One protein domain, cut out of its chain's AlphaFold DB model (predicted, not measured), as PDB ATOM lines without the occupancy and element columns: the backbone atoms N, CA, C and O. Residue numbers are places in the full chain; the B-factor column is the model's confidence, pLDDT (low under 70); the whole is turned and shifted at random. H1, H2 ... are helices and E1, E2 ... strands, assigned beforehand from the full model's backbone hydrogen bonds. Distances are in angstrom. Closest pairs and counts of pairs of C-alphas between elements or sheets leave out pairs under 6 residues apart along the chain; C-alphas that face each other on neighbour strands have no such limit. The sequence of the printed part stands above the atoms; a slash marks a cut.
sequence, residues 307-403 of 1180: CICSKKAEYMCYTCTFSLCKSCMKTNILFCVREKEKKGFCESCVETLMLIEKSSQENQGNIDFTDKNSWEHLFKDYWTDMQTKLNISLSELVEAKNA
ATOM      1  N   CYS A 307     -32.010  -4.372 -43.510       93.12
ATOM      2  CA  CYS A 307     -33.346  -4.814 -43.149       93.12
ATOM      3  C   CYS A 307     -33.357  -5.255 -41.681       93.12
ATOM      4  O   CYS A 307     -32.329  -5.698 -41.179       93.12
ATOM      5  N   ILE A 308     -34.536  -5.278 -41.052       84.94
ATOM      6  CA  ILE A 308     -34.770  -5.918 -39.741       84.94
ATOM      7  C   ILE A 308     -34.147  -7.334 -39.667       84.94
ATOM      8  O   ILE A 308     -33.532  -7.694 -38.674       84.94
ATOM      9  N   CYS A 309     -34.201  -8.119 -40.753       90.56
ATOM     10  CA  CYS A 309     -33.557  -9.441 -40.846       90.56
ATOM     11  C   CYS A 309     -32.047  -9.411 -41.196       90.56
ATOM     12  O   CYS A 309     -31.538 -10.351 -41.813       90.56
ATOM     13  N   SER A 310     -31.344  -8.309 -40.917       87.31
ATOM     14  CA  SER A 310     -29.921  -8.024 -41.212       87.31
ATOM     15  C   SER A 310     -29.466  -8.126 -42.681       87.31
ATOM     16  O   SER A 310     -28.324  -7.808 -43.014       87.31
ATOM     17  N   LYS A 311     -30.347  -8.515 -43.612       90.94
ATOM     18  CA  LYS A 311     -30.081  -8.531 -45.061       90.94
ATOM     19  C   LYS A 311     -30.047  -7.105 -45.615       90.94
ATOM     20  O   LYS A 311     -30.744  -6.229 -45.117       90.94
ATOM     21  N   LYS A 312     -29.297  -6.871 -46.697       90.88
ATOM     22  CA  LYS A 312     -29.243  -5.570 -47.394       90.88
ATOM     23  C   LYS A 312     -30.655  -5.029 -47.676       90.88
ATOM     24  O   LYS A 312     -31.435  -5.682 -48.372       90.88
ATOM     25  N   ALA A 313     -30.953  -3.830 -47.179       91.44
ATOM     26  CA  ALA A 313     -32.202  -3.144 -47.475       91.44
ATOM     27  C   ALA A 313     -32.286  -2.741 -48.953       91.44
ATOM     28  O   ALA A 313     -31.284  -2.414 -49.601       91.44
ATOM     29  N   GLU A 314     -33.510  -2.743 -49.468       88.69
ATOM     30  CA  GLU A 314     -33.842  -2.268 -50.810       88.69
ATOM     31  C   GLU A 314     -34.923  -1.184 -50.776       88.69
ATOM     32  O   GLU A 314     -34.854  -0.273 -51.595       88.69
ATOM     33  N   TYR A 315     -35.831  -1.243 -49.797       90.12
ATOM     34  CA  TYR A 315     -36.840  -0.236 -49.473       90.12
ATOM     35  C   TYR A 315     -36.483   0.421 -48.132       90.12
ATOM     36  O   TYR A 315     -36.014  -0.268 -47.227       90.12
ATOM     37  N   MET A 316     -36.655   1.737 -48.004       91.94
ATOM     38  CA  MET A 316     -36.153   2.525 -46.864       91.94
ATOM     39  C   MET A 316     -37.170   3.602 -46.449       91.94
ATOM     40  O   MET A 316     -37.753   4.249 -47.321       91.94
ATOM     41  N   CYS A 317     -37.371   3.824 -45.149       92.19
ATOM     42  CA  CYS A 317     -38.183   4.938 -44.649       92.19
ATOM     43  C   CYS A 317     -37.468   6.287 -44.881       92.19
ATOM     44  O   CYS A 317     -36.248   6.359 -44.771       92.19
ATOM     45  N   TYR A 318     -38.171   7.374 -45.202       90.06
ATOM     46  CA  TYR A 318     -37.550   8.702 -45.344       90.06
ATOM     47  C   TYR A 318     -37.185   9.356 -44.003       90.06
ATOM     48  O   TYR A 318     -36.256  10.164 -43.954       90.06
ATOM     49  N   THR A 319     -37.907   9.018 -42.933       88.81
ATOM     50  CA  THR A 319     -37.866   9.703 -41.629       88.81
ATOM     51  C   THR A 319     -37.245   8.888 -40.500       88.81
ATOM     52  O   THR A 319     -36.958   9.457 -39.459       88.81
ATOM     53  N   CYS A 320     -36.992   7.589 -40.674       91.31
ATOM     54  CA  CYS A 320     -36.325   6.778 -39.652       91.31
ATOM     55  C   CYS A 320     -35.477   5.646 -40.256       91.31
ATOM     56  O   CYS A 320     -35.493   5.387 -41.462       91.31
ATOM     57  N   THR A 321     -34.734   4.935 -39.408       90.88
ATOM     58  CA  THR A 321     -33.862   3.819 -39.812       90.88
ATOM     59  C   THR A 321     -34.611   2.613 -40.394       90.88
ATOM     60  O   THR A 321     -33.985   1.810 -41.093       90.88
ATOM     61  N   PHE A 322     -35.929   2.495 -40.172       92.12
ATOM     62  CA  PHE A 322     -36.757   1.374 -40.634       92.12
ATOM     63  C   PHE A 322     -36.592   1.125 -42.138       92.12
ATOM     64  O   PHE A 322     -36.844   1.989 -42.980       92.12
ATOM     65  N   SER A 323     -36.145  -0.081 -42.478       93.19
ATOM     66  CA  SER A 323     -35.781  -0.458 -43.840       93.19
ATOM     67  C   SER A 323     -36.089  -1.936 -44.084       93.19
ATOM     68  O   SER A 323     -35.993  -2.763 -43.176       93.19
ATOM     69  N   LEU A 324     -36.449  -2.288 -45.320       92.88
ATOM     70  CA  LEU A 324     -36.906  -3.624 -45.708       92.88
ATOM     71  C   LEU A 324     -36.161  -4.154 -46.943       92.88
ATOM     72  O   LEU A 324     -35.829  -3.422 -47.879       92.88
ATOM     73  N   CYS A 325     -35.924  -5.465 -46.979       93.00
ATOM     74  CA  CYS A 325     -35.507  -6.185 -48.184       93.00
ATOM     75  C   CYS A 325     -36.725  -6.794 -48.909       93.00
ATOM     76  O   CYS A 325     -37.828  -6.847 -48.357       93.00
ATOM     77  N   LYS A 326     -36.537  -7.289 -50.143       88.75
ATOM     78  CA  LYS A 326     -37.634  -7.796 -51.000       88.75
ATOM     79  C   LYS A 326     -38.510  -8.887 -50.371       88.75
ATOM     80  O   LYS A 326     -39.658  -9.025 -50.780       88.75
ATOM     81  N   SER A 327     -37.983  -9.686 -49.439       86.44
ATOM     82  CA  SER A 327     -38.775 -10.702 -48.734       86.44
ATOM     83  C   SER A 327     -39.610 -10.095 -47.609       86.44
ATOM     84  O   SER A 327     -40.797 -10.385 -47.525       86.44
ATOM     85  N   CYS A 328     -39.032  -9.218 -46.784       89.56
ATOM     86  CA  CYS A 328     -39.730  -8.642 -45.629       89.56
ATOM     87  C   CYS A 328     -40.810  -7.628 -46.026       89.56
ATOM     88  O   CYS A 328     -41.796  -7.509 -45.317       89.56
ATOM     89  N   MET A 329     -40.709  -6.983 -47.195       84.69
ATOM     90  CA  MET A 329     -41.803  -6.169 -47.761       84.69
ATOM     91  C   MET A 329     -43.109  -6.964 -48.000       84.69
ATOM     92  O   MET A 329     -44.168  -6.368 -48.156       84.69
ATOM     93  N   LYS A 330     -43.066  -8.306 -48.031       80.19
ATOM     94  CA  LYS A 330     -44.285  -9.129 -48.112       80.19
ATOM     95  C   LYS A 330     -45.038  -9.239 -46.784       80.19
ATOM     96  O   LYS A 330     -46.226  -9.530 -46.805       80.19
ATOM     97  N   THR A 331     -44.343  -9.068 -45.659       80.00
ATOM     98  CA  THR A 331     -44.870  -9.285 -44.299       80.00
ATOM     99  C   THR A 331     -44.878  -8.021 -43.441       80.00
ATOM    100  O   THR A 331     -45.527  -8.000 -42.407       80.00
ATOM    101  N   ASN A 332     -44.153  -6.978 -43.848       82.50
ATOM    102  CA  ASN A 332     -44.023  -5.698 -43.154       82.50
ATOM    103  C   ASN A 332     -44.442  -4.566 -44.097       82.50
ATOM    104  O   ASN A 332     -44.095  -4.575 -45.282       82.50
ATOM    105  N   ILE A 333     -45.154  -3.576 -43.563       82.44
ATOM    106  CA  ILE A 333     -45.730  -2.484 -44.346       82.44
ATOM    107  C   ILE A 333     -44.714  -1.348 -44.549       82.44
ATOM    108  O   ILE A 333     -44.035  -0.906 -43.623       82.44
ATOM    109  N   LEU A 334     -44.626  -0.856 -45.789       88.56
ATOM    110  CA  LEU A 334     -43.990   0.419 -46.124       88.56
ATOM    111  C   LEU A 334     -44.829   1.134 -47.194       88.56
ATOM    112  O   LEU A 334     -44.971   0.647 -48.323       88.56
ATOM    113  N   PHE A 335     -45.375   2.290 -46.831       86.00
ATOM    114  CA  PHE A 335     -46.198   3.142 -47.680       86.00
ATOM    115  C   PHE A 335     -45.295   3.903 -48.651       86.00
ATOM    116  O   PHE A 335     -44.529   4.781 -48.253       86.00
ATOM    117  N   CYS A 336     -45.330   3.538 -49.932       85.25
ATOM    118  CA  CYS A 336     -44.461   4.127 -50.948       85.25
ATOM    119  C   CYS A 336     -45.234   5.198 -51.722       85.25
ATOM    120  O   CYS A 336     -46.056   4.882 -52.578       85.25
ATOM    121  N   VAL A 337     -44.934   6.467 -51.427       77.81
ATOM    122  CA  VAL A 337     -45.562   7.658 -52.033       77.81
ATOM    123  C   VAL A 337     -45.454   7.663 -53.563       77.81
ATOM    124  O   VAL A 337     -46.355   8.117 -54.260       77.81
ATOM    125  N   ARG A 338     -44.361   7.118 -54.114       79.50
ATOM    126  CA  ARG A 338     -44.147   6.980 -55.561       79.50
ATOM    127  C   ARG A 338     -43.707   5.556 -55.872       79.50
ATOM    128  O   ARG A 338     -42.596   5.172 -55.530       79.50
ATOM    129  N   GLU A 339     -44.536   4.791 -56.583       64.31
ATOM    130  CA  GLU A 339     -44.342   3.347 -56.854       64.31
ATOM    131  C   GLU A 339     -42.986   2.969 -57.490       64.31
ATOM    132  O   GLU A 339     -42.544   1.823 -57.416       64.31
ATOM    133  N   LYS A 340     -42.323   3.927 -58.152       67.00
ATOM    134  CA  LYS A 340     -41.021   3.749 -58.818       67.00
ATOM    135  C   LYS A 340     -39.828   4.019 -57.896       67.00
ATOM    136  O   LYS A 340     -38.708   3.623 -58.223       67.00
ATOM    137  N   GLU A 341     -40.046   4.693 -56.773       75.56
ATOM    138  CA  GLU A 341     -39.016   5.003 -55.788       75.56
ATOM    139  C   GLU A 341     -38.993   3.923 -54.705       75.56
ATOM    140  O   GLU A 341     -40.019   3.525 -54.164       75.56
ATOM    141  N   LYS A 342     -37.800   3.436 -54.353       84.69
ATOM    142  CA  LYS A 342     -37.638   2.408 -53.309       84.69
ATOM    143  C   LYS A 342     -37.502   3.042 -51.923       84.69
ATOM    144  O   LYS A 342     -36.609   2.711 -51.143       84.69
ATOM    145  N   LYS A 343     -38.352   4.030 -51.669       87.88
ATOM    146  CA  LYS A 343     -38.400   4.825 -50.449       87.88
ATOM    147  C   LYS A 343     -39.851   5.178 -50.141       87.88
ATOM    148  O   LYS A 343     -40.665   5.319 -51.052       87.88
ATOM    149  N   GLY A 344     -40.159   5.320 -48.864       89.62
ATOM    150  CA  GLY A 344     -41.513   5.559 -48.386       89.62
ATOM    151  C   GLY A 344     -41.518   5.841 -46.895       89.62
ATOM    152  O   GLY A 344     -40.539   6.366 -46.368       89.62
ATOM    153  N   PHE A 345     -42.586   5.451 -46.214       91.25
ATOM    154  CA  PHE A 345     -42.747   5.618 -44.772       91.25
ATOM    155  C   PHE A 345     -43.195   4.303 -44.135       91.25
ATOM    156  O   PHE A 345     -43.962   3.549 -44.737       91.25
ATOM    157  N   CYS A 346     -42.701   4.001 -42.934       91.44
ATOM    158  CA  CYS A 346     -43.302   2.960 -42.100       91.44
ATOM    159  C   CYS A 346     -44.584   3.489 -41.447       91.44
ATOM    160  O   CYS A 346     -44.793   4.698 -41.387       91.44
ATOM    161  N   GLU A 347     -45.412   2.573 -40.958       88.19
ATOM    162  CA  GLU A 347     -46.721   2.818 -40.336       88.19
ATOM    163  C   GLU A 347     -46.687   3.963 -39.308       88.19
ATOM    164  O   GLU A 347     -47.233   5.034 -39.573       88.19
ATOM    165  N   SER A 348     -45.869   3.830 -38.262       88.88
ATOM    166  CA  SER A 348     -45.647   4.858 -37.230       88.88
ATOM    167  C   SER A 348     -45.161   6.216 -37.752       88.88
ATOM    168  O   SER A 348     -45.461   7.262 -37.173       88.88
ATOM    169  N   CYS A 349     -44.428   6.245 -38.868       90.31
ATOM    170  CA  CYS A 349     -44.039   7.500 -39.507       90.31
ATOM    171  C   CYS A 349     -45.209   8.121 -40.276       90.31
ATOM    172  O   CYS A 349     -45.396   9.326 -40.167       90.31
ATOM    173  N   VAL A 350     -46.023   7.342 -41.000       88.88
ATOM    174  CA  VAL A 350     -47.240   7.872 -41.648       88.88
ATOM    175  C   VAL A 350     -48.201   8.436 -40.607       88.88
ATOM    176  O   VAL A 350     -48.725   9.525 -40.803       88.88
ATOM    177  N   GLU A 351     -48.386   7.748 -39.481       87.50
ATOM    178  CA  GLU A 351     -49.226   8.208 -38.369       87.50
ATOM    179  C   GLU A 351     -48.732   9.543 -37.798       87.50
ATOM    180  O   GLU A 351     -49.502  10.500 -37.703       87.50
ATOM    181  N   THR A 352     -47.430   9.650 -37.510       85.44
ATOM    182  CA  THR A 352     -46.818  10.887 -36.993       85.44
ATOM    183  C   THR A 352     -46.944  12.046 -37.993       85.44
ATOM    184  O   THR A 352     -47.275  13.169 -37.610       85.44
ATOM    185  N   LEU A 353     -46.749  11.786 -39.290       87.94
ATOM    186  CA  LEU A 353     -46.919  12.786 -40.351       87.94
ATOM    187  C   LEU A 353     -48.380  13.227 -40.515       87.94
ATOM    188  O   LEU A 353     -48.659  14.423 -40.589       87.94
ATOM    189  N   MET A 354     -49.320  12.284 -40.479       84.00
ATOM    190  CA  MET A 354     -50.757  12.564 -40.503       84.00
ATOM    191  C   MET A 354     -51.197  13.408 -39.298       84.00
ATOM    192  O   MET A 354     -52.075  14.256 -39.443       84.00
ATOM    193  N   LEU A 355     -50.596  13.215 -38.119       83.38
ATOM    194  CA  LEU A 355     -50.829  14.060 -36.942       83.38
ATOM    195  C   LEU A 355     -50.281  15.484 -37.144       83.38
ATOM    196  O   LEU A 355     -50.974  16.453 -36.830       83.38
ATOM    197  N   ILE A 356     -49.091  15.631 -37.734       82.50
ATOM    198  CA  ILE A 356     -48.500  16.939 -38.073       82.50
ATOM    199  C   ILE A 356     -49.371  17.706 -39.077       82.50
ATOM    200  O   ILE A 356     -49.673  18.883 -38.853       82.50
ATOM    201  N   GLU A 357     -49.818  17.061 -40.154       76.00
ATOM    202  CA  GLU A 357     -50.625  17.723 -41.184       76.00
ATOM    203  C   GLU A 357     -52.042  18.055 -40.666       76.00
ATOM    204  O   GLU A 357     -52.517  19.169 -40.891       76.00
ATOM    205  N   LYS A 358     -52.663  17.192 -39.841       69.88
ATOM    206  CA  LYS A 358     -53.926  17.508 -39.130       69.88
ATOM    207  C   LYS A 358     -53.783  18.671 -38.139       69.88
ATOM    208  O   LYS A 358     -54.639  19.555 -38.122       69.88
ATOM    209  N   SER A 359     -52.681  18.732 -37.378       57.19
ATOM    210  CA  SER A 359     -52.404  19.822 -36.415       57.19
ATOM    211  C   SER A 359     -52.306  21.215 -37.053       57.19
ATOM    212  O   SER A 359     -52.266  22.221 -36.350       57.19
ATOM    213  N   SER A 360     -52.253  21.284 -38.387       53.25
ATOM    214  CA  SER A 360     -52.156  22.534 -39.140       53.25
ATOM    215  C   SER A 360     -53.518  23.142 -39.509       53.25
ATOM    216  O   SER A 360     -53.537  24.223 -40.096       53.25
ATOM    217  N   GLN A 361     -54.647  22.480 -39.198       48.69
ATOM    218  CA  GLN A 361     -55.989  22.989 -39.529       48.69
ATOM    219  C   GLN A 361     -56.908  23.240 -38.323       48.69
ATOM    220  O   GLN A 361     -57.653  24.215 -38.367       48.69
ATOM    221  N   GLU A 362     -56.840  22.449 -37.246       42.16
ATOM    222  CA  GLU A 362     -57.658  22.664 -36.039       42.16
ATOM    223  C   GLU A 362     -56.904  22.300 -34.746       42.16
ATOM    224  O   GLU A 362     -56.182  21.306 -34.683       42.16
ATOM    225  N   ASN A 363     -57.086  23.113 -33.697       49.09
ATOM    226  CA  ASN A 363     -56.495  22.886 -32.375       49.09
ATOM    227  C   ASN A 363     -57.301  21.831 -31.600       49.09
ATOM    228  O   ASN A 363     -58.201  22.178 -30.836       49.09
ATOM    229  N   GLN A 364     -56.950  20.555 -31.765       43.62
ATOM    230  CA  GLN A 364     -57.363  19.477 -30.860       43.62
ATOM    231  C   GLN A 364     -56.157  18.983 -30.046       43.62
ATOM    232  O   GLN A 364     -55.029  18.931 -30.541       43.62
ATOM    233  N   GLY A 365     -56.380  18.711 -28.761       52.81
ATOM    234  CA  GLY A 365     -55.319  18.523 -27.780       52.81
ATOM    235  C   GLY A 365     -54.693  17.130 -27.799       52.81
ATOM    236  O   GLY A 365     -55.354  16.139 -27.526       52.81
ATOM    237  N   ASN A 366     -53.375  17.066 -28.009       53.31
ATOM    238  CA  ASN A 366     -52.501  16.305 -27.105       53.31
ATOM    239  C   ASN A 366     -51.032  16.716 -27.299       53.31
ATOM    240  O   ASN A 366     -50.409  17.297 -26.404       53.31
ATOM    241  N   ILE A 367     -50.517  16.509 -28.514       55.62
ATOM    242  CA  ILE A 367     -49.108  16.714 -28.878       55.62
ATOM    243  C   ILE A 367     -48.777  18.210 -28.952       55.62
ATOM    244  O   ILE A 367     -49.531  18.997 -29.523       55.62
ATOM    245  N   ASP A 368     -47.650  18.613 -28.362       57.31
ATOM    246  CA  ASP A 368     -47.187  20.003 -28.367       57.31
ATOM    247  C   ASP A 368     -46.054  20.219 -29.373       57.31
ATOM    248  O   ASP A 368     -44.873  20.179 -29.037       57.31
ATOM    249  N   PHE A 369     -46.419  20.503 -30.622       61.12
ATOM    250  CA  PHE A 369     -45.461  20.841 -31.678       61.12
ATOM    251  C   PHE A 369     -44.799  22.231 -31.506       61.12
ATOM    252  O   PHE A 369     -44.232  22.745 -32.474       61.12
ATOM    253  N   THR A 370     -44.890  22.873 -30.329       58.00
ATOM    254  CA  THR A 370     -44.342  24.219 -30.064       58.00
ATOM    255  C   THR A 370     -43.201  24.269 -29.036       58.00
ATOM    256  O   THR A 370     -42.451  25.250 -29.047       58.00
ATOM    257  N   ASP A 371     -42.994  23.235 -28.202       73.81
ATOM    258  CA  ASP A 371     -41.769  23.128 -27.384       73.81
ATOM    259  C   ASP A 371     -40.595  22.768 -28.307       73.81
ATOM    260  O   ASP A 371     -40.523  21.672 -28.858       73.81
ATOM    261  N   LYS A 372     -39.653  23.703 -28.478       74.31
ATOM    262  CA  LYS A 372     -38.523  23.558 -29.412       74.31
ATOM    263  C   LYS A 372     -37.555  22.430 -29.064       74.31
ATOM    264  O   LYS A 372     -36.712  22.080 -29.883       74.31
ATOM    265  N   ASN A 373     -37.658  21.882 -27.855       69.25
ATOM    266  CA  ASN A 373     -36.856  20.764 -27.377       69.25
ATOM    267  C   ASN A 373     -37.664  19.452 -27.283       69.25
ATOM    268  O   ASN A 373     -37.160  18.470 -26.740       69.25
ATOM    269  N   SER A 374     -38.901  19.419 -27.797       82.00
ATOM    270  CA  SER A 374     -39.672  18.184 -27.983       82.00
ATOM    271  C   SER A 374     -39.178  17.417 -29.217       82.00
ATOM    272  O   SER A 374     -38.824  18.003 -30.243       82.00
ATOM    273  N   TRP A 375     -39.187  16.083 -29.133       82.75
ATOM    274  CA  TRP A 375     -38.836  15.213 -30.261       82.75
ATOM    275  C   TRP A 375     -39.826  15.380 -31.421       82.75
ATOM    276  O   TRP A 375     -39.433  15.373 -32.582       82.75
ATOM    277  N   GLU A 376     -41.102  15.600 -31.110       83.62
ATOM    278  CA  GLU A 376     -42.182  15.854 -32.061       83.62
ATOM    279  C   GLU A 376     -41.983  17.174 -32.828       83.62
ATOM    280  O   GLU A 376     -42.309  17.243 -34.013       83.62
ATOM    281  N   HIS A 377     -41.413  18.204 -32.190       83.94
ATOM    282  CA  HIS A 377     -41.011  19.443 -32.863       83.94
ATOM    283  C   HIS A 377     -39.801  19.224 -33.782       83.94
ATOM    284  O   HIS A 377     -39.862  19.581 -34.954       83.94
ATOM    285  N   LEU A 378     -38.737  18.570 -33.300       83.56
ATOM    286  CA  LEU A 378     -37.544  18.292 -34.116       83.56
ATOM    287  C   LEU A 378     -37.860  17.370 -35.311       83.56
ATOM    288  O   LEU A 378     -37.400  17.613 -36.426       83.56
ATOM    289  N   PHE A 379     -38.713  16.358 -35.113       87.50
ATOM    290  CA  PHE A 379     -39.239  15.503 -36.181       87.50
ATOM    291  C   PHE A 379     -40.094  16.301 -37.178       87.50
ATOM    292  O   PHE A 379     -40.008  16.054 -38.380       87.50
ATOM    293  N   LYS A 380     -40.898  17.270 -36.713       86.94
ATOM    294  CA  LYS A 380     -41.699  18.155 -37.576       86.94
ATOM    295  C   LYS A 380     -40.822  19.084 -38.414       86.94
ATOM    296  O   LYS A 380     -41.044  19.170 -39.620       86.94
ATOM    297  N   ASP A 381     -39.814  19.719 -37.826       84.81
ATOM    298  CA  ASP A 381     -38.892  20.596 -38.552       84.81
ATOM    299  C   ASP A 381     -38.086  19.799 -39.593       84.81
ATOM    300  O   ASP A 381     -38.119  20.137 -40.781       84.81
ATOM    301  N   TYR A 382     -37.486  18.667 -39.197       88.69
ATOM    302  CA  TYR A 382     -36.827  17.730 -40.120       88.69
ATOM    303  C   TYR A 382     -37.782  17.218 -41.217       88.69
ATOM    304  O   TYR A 382     -37.388  17.102 -42.381       88.69
ATOM    305  N   TRP A 383     -39.053  16.945 -40.888       88.12
ATOM    306  CA  TRP A 383     -40.050  16.587 -41.894       88.12
ATOM    307  C   TRP A 383     -40.296  17.724 -42.881       88.12
ATOM    308  O   TRP A 383     -40.283  17.463 -44.077       88.12
ATOM    309  N   THR A 384     -40.493  18.968 -42.434       86.06
ATOM    310  CA  THR A 384     -40.782  20.077 -43.361       86.06
ATOM    311  C   THR A 384     -39.629  20.337 -44.333       86.06
ATOM    312  O   THR A 384     -39.868  20.497 -45.532       86.06
ATOM    313  N   ASP A 385     -38.378  20.266 -43.869       85.00
ATOM    314  CA  ASP A 385     -37.192  20.300 -44.732       85.00
ATOM    315  C   ASP A 385     -37.226  19.157 -45.766       85.00
ATOM    316  O   ASP A 385     -37.191  19.400 -46.978       85.00
ATOM    317  N   MET A 386     -37.423  17.913 -45.319       82.94
ATOM    318  CA  MET A 386     -37.542  16.747 -46.202       82.94
ATOM    319  C   MET A 386     -38.733  16.824 -47.174       82.94
ATOM    320  O   MET A 386     -38.609  16.404 -48.327       82.94
ATOM    321  N   GLN A 387     -39.867  17.392 -46.763       83.56
ATOM    322  CA  GLN A 387     -41.060  17.568 -47.589       83.56
ATOM    323  C   GLN A 387     -40.786  18.552 -48.733       83.56
ATOM    324  O   GLN A 387     -41.175  18.277 -49.872       83.56
ATOM    325  N   THR A 388     -40.034  19.634 -48.479       82.50
ATOM    326  CA  THR A 388     -39.572  20.542 -49.547       82.50
ATOM    327  C   THR A 388     -38.534  19.882 -50.462       82.50
ATOM    328  O   THR A 388     -38.662  19.976 -51.683       82.50
ATOM    329  N   LYS A 389     -37.562  19.139 -49.909       84.25
ATOM    330  CA  LYS A 389     -36.512  18.435 -50.674       84.25
ATOM    331  C   LYS A 389     -37.059  17.336 -51.595       84.25
ATOM    332  O   LYS A 389     -36.512  17.111 -52.673       84.25
ATOM    333  N   LEU A 390     -38.128  16.648 -51.188       81.12
ATOM    334  CA  LEU A 390     -38.769  15.570 -51.961       81.12
ATOM    335  C   LEU A 390     -39.958  16.051 -52.812       81.12
ATOM    336  O   LEU A 390     -40.417  15.319 -53.701       81.12
ATOM    337  N   ASN A 391     -40.448  17.266 -52.532       80.56
ATOM    338  CA  ASN A 391     -41.664  17.866 -53.075       80.56
ATOM    339  C   ASN A 391     -42.846  16.878 -53.002       80.56
ATOM    340  O   ASN A 391     -43.396  16.489 -54.033       80.56
ATOM    341  N   ILE A 392     -43.162  16.413 -51.788       82.00
ATOM    342  CA  ILE A 392     -44.278  15.495 -51.500       82.00
ATOM    343  C   ILE A 392     -45.467  16.300 -50.977       82.00
ATOM    344  O   ILE A 392     -45.349  17.031 -49.996       82.00
ATOM    345  N   SER A 393     -46.624  16.137 -51.611       79.94
ATOM    346  CA  SER A 393     -47.886  16.718 -51.143       79.94
ATOM    347  C   SER A 393     -48.604  15.825 -50.122       79.94
ATOM    348  O   SER A 393     -48.527  14.600 -50.203       79.94
ATOM    349  N   LEU A 394     -49.383  16.443 -49.225       74.69
ATOM    350  CA  LEU A 394     -50.353  15.773 -48.341       74.69
ATOM    351  C   LEU A 394     -51.221  14.759 -49.114       74.69
ATOM    352  O   LEU A 394     -51.414  13.630 -48.671       74.69
ATOM    353  N   SER A 395     -51.693  15.115 -50.313       72.50
ATOM    354  CA  SER A 395     -52.472  14.209 -51.168       72.50
ATOM    355  C   SER A 395     -51.680  12.970 -51.606       72.50
ATOM    356  O   SER A 395     -52.202  11.865 -51.510       72.50
ATOM    357  N   GLU A 396     -50.414  13.114 -52.019       79.81
ATOM    358  CA  GLU A 396     -49.549  11.963 -52.333       79.81
ATOM    359  C   GLU A 396     -49.249  11.096 -51.089       79.81
ATOM    360  O   GLU A 396     -49.051   9.889 -51.232       79.81
ATOM    361  N   LEU A 397     -49.221  11.673 -49.878       78.25
ATOM    362  CA  LEU A 397     -49.045  10.918 -48.629       78.25
ATOM    363  C   LEU A 397     -50.312  10.129 -48.254       78.25
ATOM    364  O   LEU A 397     -50.216   8.953 -47.913       78.25
ATOM    365  N   VAL A 398     -51.497  10.736 -48.380       76.19
ATOM    366  CA  VAL A 398     -52.798  10.073 -48.156       76.19
ATOM    367  C   VAL A 398     -53.070   8.988 -49.210       76.19
ATOM    368  O   VAL A 398     -53.646   7.949 -48.897       76.19
ATOM    369  N   GLU A 399     -52.631   9.188 -50.456       74.19
ATOM    370  CA  GLU A 399     -52.738   8.193 -51.532       74.19
ATOM    371  C   GLU A 399     -51.629   7.121 -51.518       74.19
ATOM    372  O   GLU A 399     -51.675   6.185 -52.332       74.19
ATOM    373  N   ALA A 400     -50.644   7.229 -50.616       74.88
ATOM    374  CA  ALA A 400     -49.495   6.332 -50.556       74.88
ATOM    375  C   ALA A 400     -49.930   4.884 -50.294       74.88
ATOM    376  O   ALA A 400     -50.607   4.567 -49.318       74.88
ATOM    377  N   LYS A 401     -49.509   3.967 -51.170       65.00
ATOM    378  CA  LYS A 401     -49.907   2.553 -51.115       65.00
ATOM    379  C   LYS A 401     -48.755   1.665 -50.675       65.00
ATOM    380  O   LYS A 401     -47.586   1.913 -50.980       65.00
ATOM    381  N   ASN A 402     -49.102   0.562 -50.022       63.91
ATOM    382  CA  ASN A 402     -48.177  -0.535 -49.761       63.91
ATOM    383  C   ASN A 402     -47.698  -1.061 -51.120       63.91
ATOM    384  O   ASN A 402     -48.515  -1.544 -51.908       63.91
ATOM    385  N   ALA A 403     -46.391  -0.999 -51.393       58.94
ATOM    386  CA  ALA A 403     -45.820  -1.263 -52.724       58.94
ATOM    387  C   ALA A 403     -46.109  -2.669 -53.298       58.94
ATOM    388  O   ALA A 403     -45.865  -2.922 -54.476       58.94
TER     389      ALA A 403
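What this domain is: This is residues 307 to 403 of the 1180 residues of an uncharacterized protein of Mikania micrantha (UniProt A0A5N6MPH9). Little regular structure: a loop-rich lobe, residues 307 to 346 with short strand E1, stands at one end of an elongated body, and helices H1, H2 and H3 lie beyond it, with a long stretch without a named element, residues 359 to 374, between H1 and H2 along the chain. H1 and H2 are set crosswise, H3 is near H1, and residues 360 to 366 stick out. The printed part has 97 residues, in the order E1, H1, H2, H3, mostly helix, with 36 residues in named elements. It is compact, radius of gyration of the C-alphas 14.2 A, spanning 41 by 26 by 23 A.

How they stand to each other: E1, residues 315 to 317, pairs with no named strand; its residues 315 to 316 pair antiparallel with 323 to 324. H1, residues 347 to 358, is only just apart from E1, closest 8.2 A. H2, residues 375 to 390, is close to H1 but not clearly touching, about perpendicular at 89 degrees; the closest C-alphas, Ile 356 and Lys 380, are 6.9 A apart. H3, residues 394 to 398, is likewise close to H1 but not clearly touching, closest C-alphas Glu 357 and Leu 394, 7.4 A. In H1, H2 and H3 every O i to N i+4 pair is within hydrogen-bond range.

Where its parts are: E1 begins at C-alpha 315 (-36.840, -0.236, -49.473). H1 is 16.4 A long and H2 21.7 A. H3 ends at C-alpha 398 (-52.798, 10.073, -48.156).

The domain as a whole: The printed part has no cut. The links E1 to H1 and H1 to H2 are long. Residues 358 to 370 are among those with pLDDT under 70.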